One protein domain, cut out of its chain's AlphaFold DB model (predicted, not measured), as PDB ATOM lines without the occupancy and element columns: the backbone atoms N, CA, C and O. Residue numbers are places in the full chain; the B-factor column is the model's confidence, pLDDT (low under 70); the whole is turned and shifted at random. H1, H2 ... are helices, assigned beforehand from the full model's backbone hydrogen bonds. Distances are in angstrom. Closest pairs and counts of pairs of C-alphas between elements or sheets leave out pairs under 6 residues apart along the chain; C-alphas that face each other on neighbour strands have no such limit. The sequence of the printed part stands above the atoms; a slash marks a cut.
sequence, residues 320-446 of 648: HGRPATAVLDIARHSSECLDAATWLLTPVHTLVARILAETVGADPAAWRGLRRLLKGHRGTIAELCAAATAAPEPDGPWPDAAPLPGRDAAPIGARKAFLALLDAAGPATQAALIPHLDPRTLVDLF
ATOM      1  N   HIS A 320      28.306   7.594  39.713       90.25
ATOM      2  CA  HIS A 320      28.166   8.700  40.671       90.25
ATOM      3  C   HIS A 320      28.284  10.092  40.054       90.25
ATOM      4  O   HIS A 320      27.958  11.079  40.714       90.25
ATOM      5  N   GLY A 321      28.740  10.201  38.805       88.50
ATOM      6  CA  GLY A 321      28.958  11.483  38.151       88.50
ATOM      7  C   GLY A 321      27.670  12.299  38.031       88.50
ATOM      8  O   GLY A 321      26.646  11.835  37.519       88.50
ATOM      9  N   ARG A 322      27.737  13.549  38.493       90.12
ATOM     10  CA  ARG A 322      26.627  14.507  38.496       90.12
ATOM     11  C   ARG A 322      27.105  15.868  37.970       90.12
ATOM     12  O   ARG A 322      28.226  16.271  38.271       90.12
ATOM     13  N   PRO A 323      26.287  16.606  37.200       91.12
ATOM     14  CA  PRO A 323      25.024  16.168  36.609       91.12
ATOM     15  C   PRO A 323      25.255  15.203  35.432       91.12
ATOM     16  O   PRO A 323      26.256  15.323  34.721       91.12
ATOM     17  N   ALA A 324      24.292  14.316  35.151       93.50
ATOM     18  CA  ALA A 324      24.342  13.373  34.025       93.50
ATOM     19  C   ALA A 324      24.712  14.045  32.689       93.50
ATOM     20  O   ALA A 324      25.468  13.496  31.895       93.50
ATOM     21  N   THR A 325      24.234  15.270  32.455       92.31
ATOM     22  CA  THR A 325      24.566  16.047  31.251       92.31
ATOM     23  C   THR A 325      26.051  16.347  31.105       92.31
ATOM     24  O   THR A 325      26.553  16.312  29.986       92.31
ATOM     25  N   ALA A 326      26.761  16.634  32.199       89.19
ATOM     26  CA  ALA A 326      28.198  16.883  32.164       89.19
ATOM     27  C   ALA A 326      28.979  15.585  31.917       89.19
ATOM     28  O   ALA A 326      29.937  15.595  31.146       89.19
ATOM     29  N   VAL A 327      28.533  14.469  32.512       90.50
ATOM     30  CA  VAL A 327      29.132  13.142  32.288       90.50
ATOM     31  C   VAL A 327      29.006  12.748  30.818       90.50
ATOM     32  O   VAL A 327      29.997  12.406  30.182       90.50
ATOM     33  N   LEU A 328      27.805  12.886  30.250       92.69
ATOM     34  CA  LEU A 328      27.519  12.586  28.844       92.69
ATOM     35  C   LEU A 328      28.258  13.516  27.868       92.69
ATOM     36  O   LEU A 328      28.676  13.083  26.796       92.69
ATOM     37  N   ASP A 329      28.441  14.787  28.227       87.38
ATOM     38  CA  ASP A 329      29.213  15.742  27.426       87.38
ATOM     39  C   ASP A 329      30.697  15.348  27.346       87.38
ATOM     40  O   ASP A 329      31.285  15.362  26.263       87.38
ATOM     41  N   ILE A 330      31.291  14.933  28.469       81.06
ATOM     42  CA  ILE A 330      32.701  14.510  28.524       81.06
ATOM     43  C   ILE A 330      32.905  13.137  27.892       81.06
ATOM     44  O   ILE A 330      33.902  12.937  27.195       81.06
ATOM     45  N   ALA A 331      31.939  12.227  28.064       80.12
ATOM     46  CA  ALA A 331      31.887  10.980  27.314       80.12
ATOM     47  C   ALA A 331      32.048  11.302  25.821       80.12
ATOM     48  O   ALA A 331      33.048  10.932  25.211       80.12
ATOM     49  N   ARG A 332      31.164  12.144  25.272       81.38
ATOM     50  CA  ARG A 332      31.211  12.530  23.859       81.38
ATOM     51  C   ARG A 332      32.487  13.261  23.448       81.38
ATOM     52  O   ARG A 332      32.954  13.072  22.336       81.38
ATOM     53  N   HIS A 333      33.071  14.102  24.295       74.75
ATOM     54  CA  HIS A 333      34.295  14.814  23.911       74.75
ATOM     55  C   HIS A 333      35.444  13.848  23.576       74.75
ATOM     56  O   HIS A 333      36.276  14.147  22.730       74.75
ATOM     57  N   SER A 334      35.439  12.648  24.163       60.16
ATOM     58  CA  SER A 334      36.401  11.594  23.820       60.16
ATOM     59  C   SER A 334      36.138  11.003  22.422       60.16
ATOM     60  O   SER A 334      37.082  10.617  21.745       60.16
ATOM     61  N   SER A 335      34.893  11.015  21.929       56.19
ATOM     62  CA  SER A 335      34.547  10.591  20.561       56.19
ATOM     63  C   SER A 335      34.957  11.602  19.485       56.19
ATOM     64  O   SER A 335      34.971  11.270  18.310       56.19
ATOM     65  N   GLU A 336      35.247  12.854  19.848       58.84
ATOM     66  CA  GLU A 336      35.792  13.846  18.906       58.84
ATOM     67  C   GLU A 336      37.287  13.594  18.630       58.84
ATOM     68  O   GLU A 336      37.818  14.089  17.637       58.84
ATOM     69  N   CYS A 337      37.947  12.804  19.485       47.44
ATOM     70  CA  CYS A 337      39.356  12.424  19.369       47.44
ATOM     71  C   CYS A 337      39.570  10.969  18.924       47.44
ATOM     72  O   CYS A 337      40.692  10.617  18.568       47.44
ATOM     73  N   LEU A 338      38.529  10.135  18.965       48.59
ATOM     74  CA  LEU A 338      38.575   8.711  18.630       48.59
ATOM     75  C   LEU A 338      37.752   8.440  17.370       48.59
ATOM     76  O   LEU A 338      36.736   9.095  17.136       48.59
ATOM     77  N   ASP A 339      38.157   7.456  16.570       64.06
ATOM     78  CA  ASP A 339      37.290   6.957  15.504       64.06
ATOM     79  C   ASP A 339      36.045   6.246  16.073       64.06
ATOM     80  O   ASP A 339      35.936   5.945  17.268       64.06
ATOM     81  N   ALA A 340      35.066   5.995  15.201       62.62
ATOM     82  CA  ALA A 340      33.793   5.399  15.590       62.62
ATOM     83  C   ALA A 340      33.955   4.009  16.235       62.62
ATOM     84  O   ALA A 340      33.237   3.702  17.187       62.62
ATOM     85  N   ALA A 341      34.892   3.185  15.753       64.50
ATOM     86  CA  ALA A 341      35.101   1.828  16.252       64.50
ATOM     87  C   ALA A 341      35.702   1.840  17.665       64.50
ATOM     88  O   ALA A 341      35.207   1.162  18.564       64.50
ATOM     89  N   THR A 342      36.711   2.679  17.885       66.75
ATOM     90  CA  THR A 342      37.396   2.838  19.169       66.75
ATOM     91  C   THR A 342      36.473   3.462  20.211       66.75
ATOM     92  O   THR A 342      36.483   3.065  21.375       66.75
ATOM     93  N   TRP A 343      35.615   4.399  19.799       66.50
ATOM     94  CA  TRP A 343      34.629   5.005  20.687       66.50
ATOM     95  C   TRP A 343      33.623   3.992  21.260       66.50
ATOM     96  O   TRP A 343      33.351   4.018  22.465       66.50
ATOM     97  N   LEU A 344      33.090   3.091  20.425       66.06
ATOM     98  CA  LEU A 344      32.130   2.060  20.853       66.06
ATOM     99  C   LEU A 344      32.730   1.078  21.870       66.06
ATOM    100  O   LEU A 344      31.998   0.476  22.647       66.06
ATOM    101  N   LEU A 345      34.055   0.939  21.885       69.94
ATOM    102  CA  LEU A 345      34.779   0.092  22.831       69.94
ATOM    103  C   LEU A 345      35.153   0.827  24.125       69.94
ATOM    104  O   LEU A 345      35.748   0.227  25.021       69.94
ATOM    105  N   THR A 346      34.820   2.116  24.260       79.62
ATOM    106  CA  THR A 346      35.139   2.840  25.494       79.62
ATOM    107  C   THR A 346      34.325   2.286  26.671       79.62
ATOM    108  O   THR A 346      33.116   2.053  26.542       79.62
ATOM    109  N   PRO A 347      34.934   2.126  27.863       84.38
ATOM    110  CA  PRO A 347      34.210   1.631  29.032       84.38
ATOM    111  C   PRO A 347      33.012   2.517  29.409       84.38
ATOM    112  O   PRO A 347      31.972   2.007  29.817       84.38
ATOM    113  N   VAL A 348      33.105   3.839  29.186       86.94
ATOM    114  CA  VAL A 348      31.993   4.777  29.429       86.94
ATOM    115  C   VAL A 348      30.791   4.402  28.566       86.94
ATOM    116  O   VAL A 348      29.675   4.307  29.070       86.94
ATOM    117  N   HIS A 349      31.020   4.188  27.266       87.81
ATOM    118  CA  HIS A 349      29.970   3.830  26.318       87.81
ATOM    119  C   HIS A 349      29.299   2.517  26.714       87.81
ATOM    120  O   HIS A 349      28.079   2.490  26.857       87.81
ATOM    121  N   THR A 350      30.089   1.483  27.007       90.50
ATOM    122  CA  THR A 350      29.586   0.155  27.398       90.50
ATOM    123  C   THR A 350      28.691   0.220  28.639       90.50
ATOM    124  O   THR A 350      27.607  -0.367  28.668       90.50
ATOM    125  N   LEU A 351      29.100   0.972  29.665       94.56
ATOM    126  CA  LEU A 351      28.326   1.114  30.899       94.56
ATOM    127  C   LEU A 351      27.024   1.894  30.682       94.56
ATOM    128  O   LEU A 351      25.978   1.495  31.196       94.56
ATOM    129  N   VAL A 352      27.063   2.980  29.904       95.50
ATOM    130  CA  VAL A 352      25.857   3.754  29.562       95.50
ATOM    131  C   VAL A 352      24.911   2.927  28.691       95.50
ATOM    132  O   VAL A 352      23.703   2.949  28.920       95.50
ATOM    133  N   ALA A 353      25.443   2.157  27.739       95.19
ATOM    134  CA  ALA A 353      24.676   1.247  26.896       95.19
ATOM    135  C   ALA A 353      23.937   0.196  27.734       95.19
ATOM    136  O   ALA A 353      22.749  -0.037  27.508       95.19
ATOM    137  N   ARG A 354      24.606  -0.383  28.743       96.31
ATOM    138  CA  ARG A 354      23.993  -1.317  29.696       96.31
ATOM    139  C   ARG A 354      22.843  -0.666  30.469       96.31
ATOM    140  O   ARG A 354      21.743  -1.206  30.455       96.31
ATOM    141  N   ILE A 355      23.064   0.515  31.060       97.44
ATOM    142  CA  ILE A 355      22.012   1.254  31.787       97.44
ATOM    143  C   ILE A 355      20.807   1.502  30.873       97.44
ATOM    144  O   ILE A 355      19.672   1.246  31.270       97.44
ATOM    145  N   LEU A 356      21.035   1.966  29.640       97.75
ATOM    146  CA  LEU A 356      19.966   2.218  28.672       97.75
ATOM    147  C   LEU A 356      19.201   0.942  28.313       97.75
ATOM    148  O   LEU A 356      17.974   0.977  28.284       97.75
ATOM    149  N   ALA A 357      19.895  -0.168  28.062       96.81
ATOM    150  CA  ALA A 357      19.267  -1.443  27.722       96.81
ATOM    151  C   ALA A 357      18.393  -1.987  28.863       96.81
ATOM    152  O   ALA A 357      17.303  -2.490  28.601       96.81
ATOM    153  N   GLU A 358      18.842  -1.844  30.112       97.06
ATOM    154  CA  GLU A 358      18.139  -2.337  31.303       97.06
ATOM    155  C   GLU A 358      16.940  -1.466  31.712       97.06
ATOM    156  O   GLU A 358      16.004  -1.971  32.326       97.06
ATOM    157  N   THR A 359      16.953  -0.165  31.393       97.25
ATOM    158  CA  THR A 359      15.965   0.792  31.935       97.25
ATOM    159  C   THR A 359      15.054   1.447  30.897       97.25
ATOM    160  O   THR A 359      13.874   1.656  31.172       97.25
ATOM    161  N   VAL A 360      15.580   1.793  29.720       97.44
ATOM    162  CA  VAL A 360      14.865   2.566  28.684       97.44
ATOM    163  C   VAL A 360      14.525   1.686  27.481       97.44
ATOM    164  O   VAL A 360      13.458   1.816  26.883       97.44
ATOM    165  N   GLY A 361      15.425   0.775  27.107       96.69
ATOM    166  CA  GLY A 361      15.260  -0.109  25.959       96.69
ATOM    167  C   GLY A 361      15.052   0.657  24.647       96.69
ATOM    168  O   GLY A 361      15.735   1.645  24.359       96.69
ATOM    169  N   ALA A 362      14.114   0.174  23.831       97.12
ATOM    170  CA  ALA A 362      13.768   0.735  22.523       97.12
ATOM    171  C   ALA A 362      12.469   1.561  22.514       97.12
ATOM    172  O   ALA A 362      11.979   1.882  21.435       97.12
ATOM    173  N   ASP A 363      11.914   1.912  23.680       96.31
ATOM    174  CA  ASP A 363      10.640   2.634  23.781       96.31
ATOM    175  C   ASP A 363      10.767   4.125  23.382       96.31
ATOM    176  O   ASP A 363      11.372   4.917  24.118       96.31
ATOM    177  N   PRO A 364      10.156   4.577  22.266       95.31
ATOM    178  CA  PRO A 364      10.218   5.976  21.853       95.31
ATOM    179  C   PRO A 364       9.642   6.962  22.884       95.31
ATOM    180  O   PRO A 364      10.055   8.127  22.903       95.31
ATOM    181  N   ALA A 365       8.695   6.547  23.737       95.25
ATOM    182  CA  ALA A 365       8.137   7.400  24.785       95.25
ATOM    183  C   ALA A 365       9.166   7.690  25.887       95.25
ATOM    184  O   ALA A 365       9.422   8.864  26.183       95.25
ATOM    185  N   ALA A 366       9.836   6.664  26.415       96.31
ATOM    186  CA  ALA A 366      10.920   6.828  27.383       96.31
ATOM    187  C   ALA A 366      12.079   7.682  26.826       96.31
ATOM    188  O   ALA A 366      12.587   8.574  27.512       96.31
ATOM    189  N   TRP A 367      12.445   7.515  25.548       97.56
ATOM    190  CA  TRP A 367      13.468   8.350  24.900       97.56
ATOM    191  C   TRP A 367      13.057   9.827  24.756       97.56
ATOM    192  O   TRP A 367      13.889  10.726  24.937       97.56
ATOM    193  N   ARG A 368      11.773  10.120  24.509       96.12
ATOM    194  CA  ARG A 368      11.239  11.495  24.593       96.12
ATOM    195  C   ARG A 368      11.299  12.031  26.029       96.12
ATOM    196  O   ARG A 368      11.656  13.196  26.232       96.12
ATOM    197  N   GLY A 369      11.022  11.182  27.019       96.12
ATOM    198  CA  GLY A 369      11.175  11.479  28.446       96.12
ATOM    199  C   GLY A 369      12.603  11.893  28.813       96.12
ATOM    200  O   GLY A 369      12.798  12.971  29.382       96.12
ATOM    201  N   LEU A 370      13.602  11.107  28.393       97.00
ATOM    202  CA  LEU A 370      15.028  11.422  28.552       97.00
ATOM    203  C   LEU A 370      15.347  12.808  27.991       97.00
ATOM    204  O   LEU A 370      15.942  13.650  28.669       97.00
ATOM    205  N   ARG A 371      14.913  13.069  26.751       95.75
ATOM    206  CA  ARG A 371      15.187  14.334  26.067       95.75
ATOM    207  C   ARG A 371      14.649  15.541  26.833       95.75
ATOM    208  O   ARG A 371      15.341  16.554  26.928       95.75
ATOM    209  N   ARG A 372      13.444  15.427  27.395       95.44
ATOM    210  CA  ARG A 372      12.799  16.475  28.199       95.44
ATOM    211  C   ARG A 372      13.570  16.758  29.491       95.44
ATOM    212  O   ARG A 372      13.779  17.920  29.833       95.44
ATOM    213  N   LEU A 373      14.001  15.713  30.199       96.06
ATOM    214  CA  LEU A 373      14.620  15.837  31.524       96.06
ATOM    215  C   LEU A 373      16.056  16.381  31.480       96.06
ATOM    216  O   LEU A 373      16.480  17.080  32.404       96.06
ATOM    217  N   LEU A 374      16.797  16.147  30.392       95.19
ATOM    218  CA  LEU A 374      18.209  16.539  30.277       95.19
ATOM    219  C   LEU A 374      18.492  18.022  30.578       95.19
ATOM    220  O   LEU A 374      19.527  18.328  31.161       95.19
ATOM    221  N   LYS A 375      17.606  18.963  30.222       90.69
ATOM    222  CA  LYS A 375      17.856  20.410  30.413       90.69
ATOM    223  C   LYS A 375      17.983  20.818  31.891       90.69
ATOM    224  O   LYS A 375      18.631  21.822  32.185       90.69
ATOM    225  N   GLY A 376      17.398  20.044  32.808       89.94
ATOM    226  CA  GLY A 376      17.364  20.350  34.243       89.94
ATOM    227  C   GLY A 376      17.904  19.253  35.157       89.94
ATOM    228  O   GLY A 376      18.126  19.529  36.334       89.94
ATOM    229  N   HIS A 377      18.138  18.037  34.654       92.81
ATOM    230  CA  HIS A 377      18.519  16.905  35.499       92.81
ATOM    231  C   HIS A 377      19.868  17.123  36.192       92.81
ATOM    232  O   HIS A 377      20.884  17.399  35.544       92.81
ATOM    233  N   ARG A 378      19.868  16.996  37.523       90.38
ATOM    234  CA  ARG A 378      21.057  17.135  38.384       90.38
ATOM    235  C   ARG A 378      21.611  15.802  38.879       90.38
ATOM    236  O   ARG A 378      22.725  15.776  39.388       90.38
ATOM    237  N   GLY A 379      20.843  14.731  38.715       92.75
ATOM    238  CA  GLY A 379      21.207  13.394  39.155       92.75
ATOM    239  C   GLY A 379      22.196  12.679  38.235       92.75
ATOM    240  O   GLY A 379      22.745  13.267  37.296       92.75
ATOM    241  N   THR A 380      22.390  11.394  38.507       94.94
ATOM    242  CA  THR A 380      23.230  10.468  37.729       94.94
ATOM    243  C   THR A 380      22.539  10.035  36.429       94.94
ATOM    244  O   THR A 380      21.362  10.338  36.199       94.94
ATOM    245  N   ILE A 381      23.261   9.321  35.554       96.94
ATOM    246  CA  ILE A 381      22.692   8.758  34.315       96.94
ATOM    247  C   ILE A 381      21.615   7.711  34.640       96.94
ATOM    248  O   ILE A 381      20.559   7.716  34.011       96.94
ATOM    249  N   ALA A 382      21.841   6.861  35.646       97.31
ATOM    250  CA  ALA A 382      20.856   5.872  36.085       97.31
ATOM    251  C   ALA A 382      19.581   6.539  36.632       97.31
ATOM    252  O   ALA A 382      18.477   6.180  36.231       97.31
ATOM    253  N   GLU A 383      19.730   7.575  37.467       96.94
ATOM    254  CA  GLU A 383      18.598   8.363  37.978       96.94
ATOM    255  C   GLU A 383      17.835   9.068  36.843       96.94
ATOM    256  O   GLU A 383      16.609   9.143  36.884       96.94
ATOM    257  N   LEU A 384      18.537   9.560  35.811       97.88
ATOM    258  CA  LEU A 384      17.912  10.161  34.625       97.88
ATOM    259  C   LEU A 384      17.056   9.141  33.868       97.88
ATOM    260  O   LEU A 384      15.931   9.455  33.481       97.88
ATOM    261  N   CYS A 385      17.590   7.939  33.645       98.06
ATOM    262  CA  CYS A 385      16.892   6.885  32.914       98.06
ATOM    263  C   CYS A 385      15.674   6.376  33.690       98.06
ATOM    264  O   CYS A 385      14.582   6.317  33.133       98.06
ATOM    265  N   ALA A 386      15.825   6.126  34.993       97.62
ATOM    266  CA  ALA A 386      14.711   5.748  35.860       97.62
ATOM    267  C   ALA A 386      13.606   6.821  35.878       97.62
ATOM    268  O   ALA A 386      12.426   6.500  35.734       97.62
ATOM    269  N   ALA A 387      13.977   8.102  35.985       97.06
ATOM    270  CA  ALA A 387      13.021   9.206  35.950       97.06
ATOM    271  C   ALA A 387      12.311   9.337  34.592       97.06
ATOM    272  O   ALA A 387      11.137   9.697  34.549       97.06
ATOM    273  N   ALA A 388      12.999   9.046  33.484       96.62
ATOM    274  CA  ALA A 388      12.406   9.085  32.151       96.62
ATOM    275  C   ALA A 388      11.364   7.980  31.936       96.62
ATOM    276  O   ALA A 388      10.314   8.270  31.370       96.62
ATOM    277  N   THR A 389      11.628   6.763  32.421       96.00
ATOM    278  CA  THR A 389      10.703   5.620  32.328       96.00
ATOM    279  C   THR A 389       9.512   5.753  33.283       96.00
ATOM    280  O   THR A 389       8.411   5.323  32.961       96.00
ATOM    281  N   ALA A 390       9.704   6.371  34.454       95.25
ATOM    282  CA  ALA A 390       8.624   6.604  35.417       95.25
ATOM    283  C   ALA A 390       7.721   7.798  35.058       95.25
ATOM    284  O   ALA A 390       6.622   7.932  35.600       95.25
ATOM    285  N   ALA A 391       8.183   8.701  34.189       92.06
ATOM    286  CA  ALA A 391       7.394   9.851  33.781       92.06
ATOM    287  C   ALA A 391       6.209   9.409  32.901       92.06
ATOM    288  O   ALA A 391       6.372   8.520  32.068       92.06
ATOM    289  N   PRO A 392       5.034  10.055  33.022       89.38
ATOM    290  CA  PRO A 392       3.914   9.780  32.128       89.38
ATOM    291  C   PRO A 392       4.333   9.993  30.674       89.38
ATOM    292  O   PRO A 392       5.158  10.881  30.388       89.38
ATOM    293  N   GLU A 393       3.751   9.180  29.783       86.25
ATOM    294  CA  GLU A 393       4.026   9.237  28.352       86.25
ATOM    295  C   GLU A 393       3.899  10.692  27.881       86.25
ATOM    296  O   GLU A 393       2.871  11.333  28.105       86.25
ATOM    297  N   PRO A 394       4.968  11.277  27.317       80.94
ATOM    298  CA  PRO A 394       4.894  12.647  26.860       80.94
ATOM    299  C   PRO A 394       3.912  12.723  25.690       80.94
ATOM    300  O   PRO A 394       4.160  12.154  24.630       80.94
ATOM    301  N   ASP A 395       2.820  13.461  25.861       83.25
ATOM    302  CA  ASP A 395       1.930  13.791  24.755       83.25
ATOM    303  C   ASP A 395       2.609  14.793  23.810       83.25
ATOM    304  O   ASP A 395       3.182  15.801  24.235       83.25
ATOM    305  N   GLY A 396       2.532  14.525  22.503       86.88
ATOM    306  CA  GLY A 396       2.956  15.459  21.459       86.88
ATOM    307  C   GLY A 396       4.371  15.247  20.885       86.88
ATOM    308  O   GLY A 396       4.954  14.160  20.995       86.88
ATOM    309  N   PRO A 397       4.902  16.265  20.175       89.94
ATOM    310  CA  PRO A 397       6.163  16.169  19.439       89.94
ATOM    311  C   PRO A 397       7.380  16.093  20.373       89.94
ATOM    312  O   PRO A 397       7.285  16.281  21.585       89.94
ATOM    313  N   TRP A 398       8.561  15.837  19.802       92.06
ATOM    314  CA  TRP A 398       9.812  15.835  20.561       92.06
ATOM    315  C   TRP A 398      10.054  17.170  21.286       92.06
ATOM    316  O   TRP A 398       9.786  18.233  20.718       92.06
ATOM    317  N   PRO A 399      10.624  17.146  22.508       90.25
ATOM    318  CA  PRO A 399      11.035  18.367  23.190       90.25
ATOM    319  C   PRO A 399      12.049  19.145  22.344       90.25
ATOM    320  O   PRO A 399      13.074  18.593  21.926       90.25
ATOM    321  N   ASP A 400      11.755  20.423  22.093       88.94
ATOM    322  CA  ASP A 400      12.522  21.298  21.198       88.94
ATOM    323  C   ASP A 400      12.656  20.734  19.762       88.94
ATOM    324  O   ASP A 400      13.711  20.868  19.124       88.94
ATOM    325  N   ALA A 401      11.604  20.065  19.263       91.38
ATOM    326  CA  ALA A 401      11.525  19.601  17.881       91.38
ATOM    327  C   ALA A 401      11.768  20.764  16.916       91.38
ATOM    328  O   ALA A 401      11.168  21.835  17.033       91.38
ATOM    329  N   ALA A 402      12.645  20.541  15.943       91.81
ATOM    330  CA  ALA A 402      13.003  21.548  14.961       91.81
ATOM    331  C   ALA A 402      13.064  20.926  13.558       91.81
ATOM    332  O   ALA A 402      13.379  19.738  13.421       91.81
ATOM    333  N   PRO A 403      12.775  21.712  12.506       93.19
ATOM    334  CA  PRO A 403      12.944  21.255  11.132       93.19
ATOM    335  C   PRO A 403      14.425  20.997  10.814       93.19
ATOM    336  O   PRO A 403      15.323  21.316  11.601       93.19
ATOM    337  N   LEU A 404      14.691  20.448   9.624       87.44
ATOM    338  CA  LEU A 404      16.057  20.306   9.122       87.44
ATOM    339  C   LEU A 404      16.760  21.674   9.139       87.44
ATOM    340  O   LEU A 404      16.273  22.625   8.523       87.44
ATOM    341  N   PRO A 405      17.908  21.801   9.818       88.12
ATOM    342  CA  PRO A 405      18.605  23.069   9.900       88.12
ATOM    343  C   PRO A 405      19.241  23.399   8.545       88.12
ATOM    344  O   PRO A 405      19.717  22.517   7.827       88.12
ATOM    345  N   GLY A 406      19.311  24.682   8.192       82.56
ATOM    346  CA  GLY A 406      20.007  25.113   6.971       82.56
ATOM    347  C   GLY A 406      21.528  24.910   7.028       82.56
ATOM    348  O   GLY A 406      22.176  24.832   5.990       82.56
ATOM    349  N   ARG A 407      22.095  24.813   8.238       81.31
ATOM    350  CA  ARG A 407      23.513  24.544   8.499       81.31
ATOM    351  C   ARG A 407      23.660  23.537   9.628       81.31
ATOM    352  O   ARG A 407      22.889  23.547  10.583       81.31
ATOM    353  N   ASP A 408      24.705  22.737   9.550       82.31
ATOM    354  CA  ASP A 408      24.994  21.702  10.535       82.31
ATOM    355  C   ASP A 408      25.767  22.281  11.722       82.31
ATOM    356  O   ASP A 408      26.971  22.075  11.893       82.31
ATOM    357  N   ALA A 409      25.066  23.071  12.530       87.00
ATOM    358  CA  ALA A 409      25.594  23.495  13.813       87.00
ATOM    359  C   ALA A 409      25.734  22.268  14.721       87.00
ATOM    360  O   ALA A 409      24.767  21.513  14.877       87.00
ATOM    361  N   ALA A 410      26.908  22.107  15.334       89.62
ATOM    362  CA  ALA A 410      27.142  21.054  16.311       89.62
ATOM    363  C   ALA A 410      26.121  21.149  17.459       89.62
ATOM    364  O   ALA A 410      25.768  22.260  17.879       89.62
ATOM    365  N   PRO A 411      25.613  20.013  17.965       92.88
ATOM    366  CA  PRO A 411      24.720  20.029  19.108       92.88
ATOM    367  C   PRO A 411      25.471  20.540  20.343       92.88
ATOM    368  O   PRO A 411      26.635  20.210  20.564       92.88
ATOM    369  N   ILE A 412      24.786  21.330  21.168       91.06
ATOM    370  CA  ILE A 412      25.311  21.869  22.429       91.06
ATOM    371  C   ILE A 412      24.395  21.491  23.597       91.06
ATOM    372  O   ILE A 412      23.217  21.170  23.402       91.06
ATOM    373  N   GLY A 413      24.934  21.528  24.818       90.69
ATOM    374  CA  GLY A 413      24.175  21.313  26.053       90.69
ATOM    375  C   GLY A 413      23.368  20.010  26.047       90.69
ATOM    376  O   GLY A 413      23.891  18.943  25.728       90.69
ATOM    377  N   ALA A 414      22.072  20.101  26.358       93.19
ATOM    378  CA  ALA A 414      21.173  18.946  26.425       93.19
ATOM    379  C   ALA A 414      21.067  18.166  25.100       93.19
ATOM    380  O   ALA A 414      20.931  16.945  25.135       93.19
ATOM    381  N   ARG A 415      21.185  18.824  23.930       94.62
ATOM    382  CA  ARG A 415      21.179  18.112  22.636       94.62
ATOM    383  C   ARG A 415      22.415  17.230  22.484       94.62
ATOM    384  O   ARG A 415      22.293  16.092  22.045       94.62
ATOM    385  N   LYS A 416      23.584  17.744  22.887       93.94
ATOM    386  CA  LYS A 416      24.858  17.012  22.844       93.94
ATOM    387  C   LYS A 416      24.838  15.810  23.790       93.94
ATOM    388  O   LYS A 416      25.229  14.718  23.392       93.94
ATOM    389  N   ALA A 417      24.313  16.001  25.003       94.56
ATOM    390  CA  ALA A 417      24.142  14.928  25.981       94.56
ATOM    391  C   ALA A 417      23.146  13.857  25.503       94.56
ATOM    392  O   ALA A 417      23.426  12.668  25.609       94.56
ATOM    393  N   PHE A 418      22.015  14.258  24.910       96.75
ATOM    394  CA  PHE A 418      21.061  13.309  24.330       96.75
ATOM    395  C   PHE A 418      21.676  12.498  23.192       96.75
ATOM    396  O   PHE A 418      21.450  11.298  23.087       96.75
ATOM    397  N   LEU A 419      22.477  13.149  22.351       95.38
ATOM    398  CA  LEU A 419      23.162  12.459  21.277       95.38
ATOM    399  C   LEU A 419      24.191  11.451  21.816       95.38
ATOM    400  O   LEU A 419      24.352  10.396  21.223       95.38
ATOM    401  N   ALA A 420      24.831  11.716  22.962       94.19
ATOM    402  CA  ALA A 420      25.709  10.737  23.609       94.19
ATOM    403  C   ALA A 420      24.938   9.490  24.080       94.19
ATOM    404  O   ALA A 420      25.445   8.379  23.955       94.19
ATOM    405  N   LEU A 421      23.697   9.657  24.558       96.94
ATOM    406  CA  LEU A 421      22.810   8.530  24.875       96.94
ATOM    407  C   LEU A 421      22.435   7.749  23.610       96.94
ATOM    408  O   LEU A 421      22.516   6.526  23.606       96.94
ATOM    409  N   LEU A 422      22.069   8.439  22.522       96.12
ATOM    410  CA  LEU A 422      21.783   7.780  21.244       96.12
ATOM    411  C   LEU A 422      22.997   7.001  20.734       96.12
ATOM    412  O   LEU A 422      22.839   5.860  20.318       96.12
ATOM    413  N   ASP A 423      24.198   7.576  20.805       93.25
ATOM    414  CA  ASP A 423      25.442   6.909  20.409       93.25
ATOM    415  C   ASP A 423      25.716   5.656  21.256       93.25
ATOM    416  O   ASP A 423      26.189   4.656  20.709       93.25
ATOM    417  N   ALA A 424      25.381   5.698  22.553       94.06
ATOM    418  CA  ALA A 424      25.436   4.572  23.493       94.06
ATOM    419  C   ALA A 424      24.412   3.467  23.194       94.06
ATOM    420  O   ALA A 424      24.655   2.301  23.492       94.06
ATOM    421  N   ALA A 425      23.281   3.795  22.570       95.44
ATOM    422  CA  ALA A 425      22.254   2.810  22.262       95.44
ATOM    423  C   ALA A 425      22.746   1.738  21.269       95.44
ATOM    424  O   ALA A 425      23.452   2.015  20.291       95.44
ATOM    425  N   GLY A 426      22.327   0.490  21.490       91.62
ATOM    426  CA  GLY A 426      22.626  -0.621  20.586       91.62
ATOM    427  C   GLY A 426      22.022  -0.421  19.181       91.62
ATOM    428  O   GLY A 426      21.071   0.351  19.026       91.62
ATOM    429  N   PRO A 427      22.541  -1.104  18.139       91.19
ATOM    430  CA  PRO A 427      22.059  -0.940  16.760       91.19
ATOM    431  C   PRO A 427      20.553  -1.187  16.606       91.19
ATOM    432  O   PRO A 427      19.871  -0.405  15.948       91.19
ATOM    433  N   ALA A 428      20.021  -2.213  17.277       93.56
ATOM    434  CA  ALA A 428      18.592  -2.528  17.266       93.56
ATOM    435  C   ALA A 428      17.737  -1.397  17.867       93.56
ATOM    436  O   ALA A 428      16.727  -1.007  17.286       93.56
ATOM    437  N   THR A 429      18.175  -0.815  18.989       96.00
ATOM    438  CA  THR A 429      17.509   0.334  19.620       96.00
ATOM    439  C   THR A 429      17.515   1.549  18.699       96.00
ATOM    440  O   THR A 429      16.475   2.165  18.493       96.00
ATOM    441  N   GLN A 430      18.655   1.886  18.090       94.50
ATOM    442  CA  GLN A 430      18.712   3.007  17.149       94.50
ATOM    443  C   GLN A 430      17.805   2.783  15.932       94.50
ATOM    444  O   GLN A 430      17.081   3.699  15.544       94.50
ATOM    445  N   ALA A 431      17.800   1.575  15.358       93.25
ATOM    446  CA  ALA A 431      16.927   1.223  14.239       93.25
ATOM    447  C   ALA A 431      15.440   1.392  14.595       93.25
ATOM    448  O   ALA A 431      14.682   1.931  13.790       93.25
ATOM    449  N   ALA A 432      15.044   1.006  15.813       94.50
ATOM    450  CA  ALA A 432      13.690   1.211  16.321       94.50
ATOM    451  C   ALA A 432      13.357   2.694  16.557       94.50
ATOM    452  O   ALA A 432      12.225   3.104  16.326       94.50
ATOM    453  N   LEU A 433      14.325   3.519  16.975       95.62
ATOM    454  CA  LEU A 433      14.101   4.934  17.292       95.62
ATOM    455  C   LEU A 433      14.094   5.854  16.073       95.62
ATOM    456  O   LEU A 433      13.316   6.807  16.052       95.62
ATOM    457  N   ILE A 434      14.942   5.608  15.069       94.75
ATOM    458  CA  ILE A 434      15.102   6.476  13.887       94.75
ATOM    459  C   ILE A 434      13.764   6.837  13.212       94.75
ATOM    460  O   ILE A 434      13.601   7.999  12.827       94.75
ATOM    461  N   PRO A 435      12.774   5.927  13.093       93.25
ATOM    462  CA  PRO A 435      11.458   6.278  12.577       93.25
ATOM    463  C   PRO A 435      10.737   7.381  13.359       93.25
ATOM    464  O   PRO A 435       9.980   8.150  12.764       93.25
ATOM    465  N   HIS A 436      10.989   7.477  14.662       93.75
ATOM    466  CA  HIS A 436      10.304   8.387  15.569       93.75
ATOM    467  C   HIS A 436      11.048   9.706  15.785       93.75
ATOM    468  O   HIS A 436      10.394  10.666  16.171       93.75
ATOM    469  N   LEU A 437      12.365   9.783  15.552       95.31
ATOM    470  CA  LEU A 437      13.177  10.983  15.815       95.31
ATOM    471  C   LEU A 437      12.750  12.197  14.969       95.31
ATOM    472  O   LEU A 437      12.430  12.075  13.784       95.31
ATOM    473  N   ASP A 438      12.814  13.396  15.559       95.12
ATOM    474  CA  ASP A 438      12.583  14.642  14.824       95.12
ATOM    475  C   ASP A 438      13.717  14.948  13.819       95.12
ATOM    476  O   ASP A 438      14.857  14.508  14.010       95.12
ATOM    477  N   PRO A 439      13.451  15.746  12.765       95.12
ATOM    478  CA  PRO A 439      14.424  16.010  11.705       95.12
ATOM    479  C   PRO A 439      15.756  16.586  12.189       95.12
ATOM    480  O   PRO A 439      16.813  16.211  11.680       95.12
ATOM    481  N   ARG A 440      15.747  17.485  13.180       94.94
ATOM    482  CA  ARG A 440      16.989  18.051  13.714       94.94
ATOM    483  C   ARG A 440      17.764  17.016  14.526       94.94
ATOM    484  O   ARG A 440      18.986  16.997  14.437       94.94
ATOM    485  N   THR A 441      17.091  16.155  15.287       95.62
ATOM    486  CA  THR A 441      17.756  15.061  16.015       95.62
ATOM    487  C   THR A 441      18.331  14.005  15.071       95.62
ATOM    488  O   THR A 441      19.416  13.500  15.341       95.62
ATOM    489  N   LEU A 442      17.693  13.740  13.927       95.62
ATOM    490  CA  LEU A 442      18.279  12.910  12.866       95.62
ATOM    491  C   LEU A 442      19.565  13.522  12.299       95.62
ATOM    492  O   LEU A 442      20.545  12.810  12.113       95.62
ATOM    493  N   VAL A 443      19.597  14.839  12.060       94.56
ATOM    494  CA  VAL A 443      20.832  15.521  11.629       94.56
ATOM    495  C   VAL A 443      21.898  15.467  12.715       94.56
ATOM    496  O   VAL A 443      23.049  15.185  12.405       94.56
ATOM    497  N   ASP A 444      21.533  15.696  13.977       94.81
ATOM    498  CA  ASP A 444      22.465  15.551  15.096       94.81
ATOM    499  C   ASP A 444      23.060  14.126  15.113       94.81
ATOM    500  O   ASP A 444      24.278  13.979  15.186       94.81
ATOM    501  N   LEU A 445      22.226  13.091  14.943       94.94
ATOM    502  CA  LEU A 445      22.650  11.690  14.884       94.94
ATOM    503  C   LEU A 445      23.578  11.394  13.711       94.94
ATOM    504  O   LEU A 445      24.689  10.918  13.915       94.94
ATOM    505  N   PHE A 446      23.166  11.705  12.489       94.25
ATOM    506  CA  PHE A 446      23.944  11.325  11.316       94.25
ATOM    507  C   PHE A 446      25.194  12.186  11.128       94.25
ATOM    508  O   PHE A 446      26.248  11.652  10.778       94.25
TER     509      PHE A 446
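AT A GLANCE: This is residues 320 to 446 of the 648 residues of an uncharacterized protein of Phytomonospora endophytica (UniProt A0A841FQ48). One helix, H6, runs through the middle of a rounded body, and H1, H3, H4 and H8 pack around it, mostly crossed rather than side by side. H5 packs on H3 and H4 away from H6, the short helices H2 and H7 sit at the outside, and the unnamed residues 391 to 412 make a wide loop round the outside from H5 to H6. The printed part has 127 residues with eight named helices, H1 to H8 in order along the chain, and no named strand; the class is all helix. It is compact, with a radius of gyration of the C-alphas of 13.5 A and spans of 36 by 35 by 27 A.

IN THESE COORDINATES: Find C-alpha 324 at (24.342, 13.373, 34.025); from there H1 runs through residues 324 to 335, 17.1 A from first to last C-alpha. H2 follows at residues 340 to 344, then H3, the longest, at residues 347 to 359, 18.5 A. Next come H4, residues 364 to 373, 14.5 A, and H5, residues 381 to 390, 14.3 A. Look for C-alpha 413 at (24.175, 21.313, 26.053), where H6 begins; it holds residues 413 to 424 and is 17.0 A long. H7 is residues 427 to 433, and H8, residues 439 to 446, ends with C-alpha 446 at (23.944, 11.325, 11.316).

HOW THE PARTS SIT: Start at the hub, H6, which touches four helices. H1 touches it at a steep tilt of 64 degrees, the closest C-alphas, of Leu 328 and Ala 417, being 5.0 A apart. H3 touches residues 421 to 424 of H6 alone, about perpendicular at 86 degrees, with C-alphas 353 and 424 closest at 4.8 A. H4 touches residues 414 to 418 alone, opposite ways at a tilt of 35.2 degrees, only just steep; C-alphas 371 and 418 are closest at 6.2 A. H8 touches residues 419 to 423 alone, with C-alphas 419 and 445 closest at 6.5 A. Farther out, H5 touches H4, C-alphas 369 and 388 being closest at 4.6 A, and H3 at a shallow tilt of 18 degrees, C-alphas 359 and 385 being closest at 6.2 A. H2 touches no helix but is near H1 and H6; H7 touches no helix but is near H4 and H6. H1 and H8 are apart. Every O i to N i+4 pair is within hydrogen-bond range in H2 to H8; in H1, 7 of 8 are.

THE WHOLE: The C-alphas farthest apart are those of His 320 and Gly 406, 38.4 A. The printed part has no cut. The link from H5 to H6, 22 residues, is long. Look at residues 334 to 345 for pLDDT under 70; the mean of the printed part is 89.5.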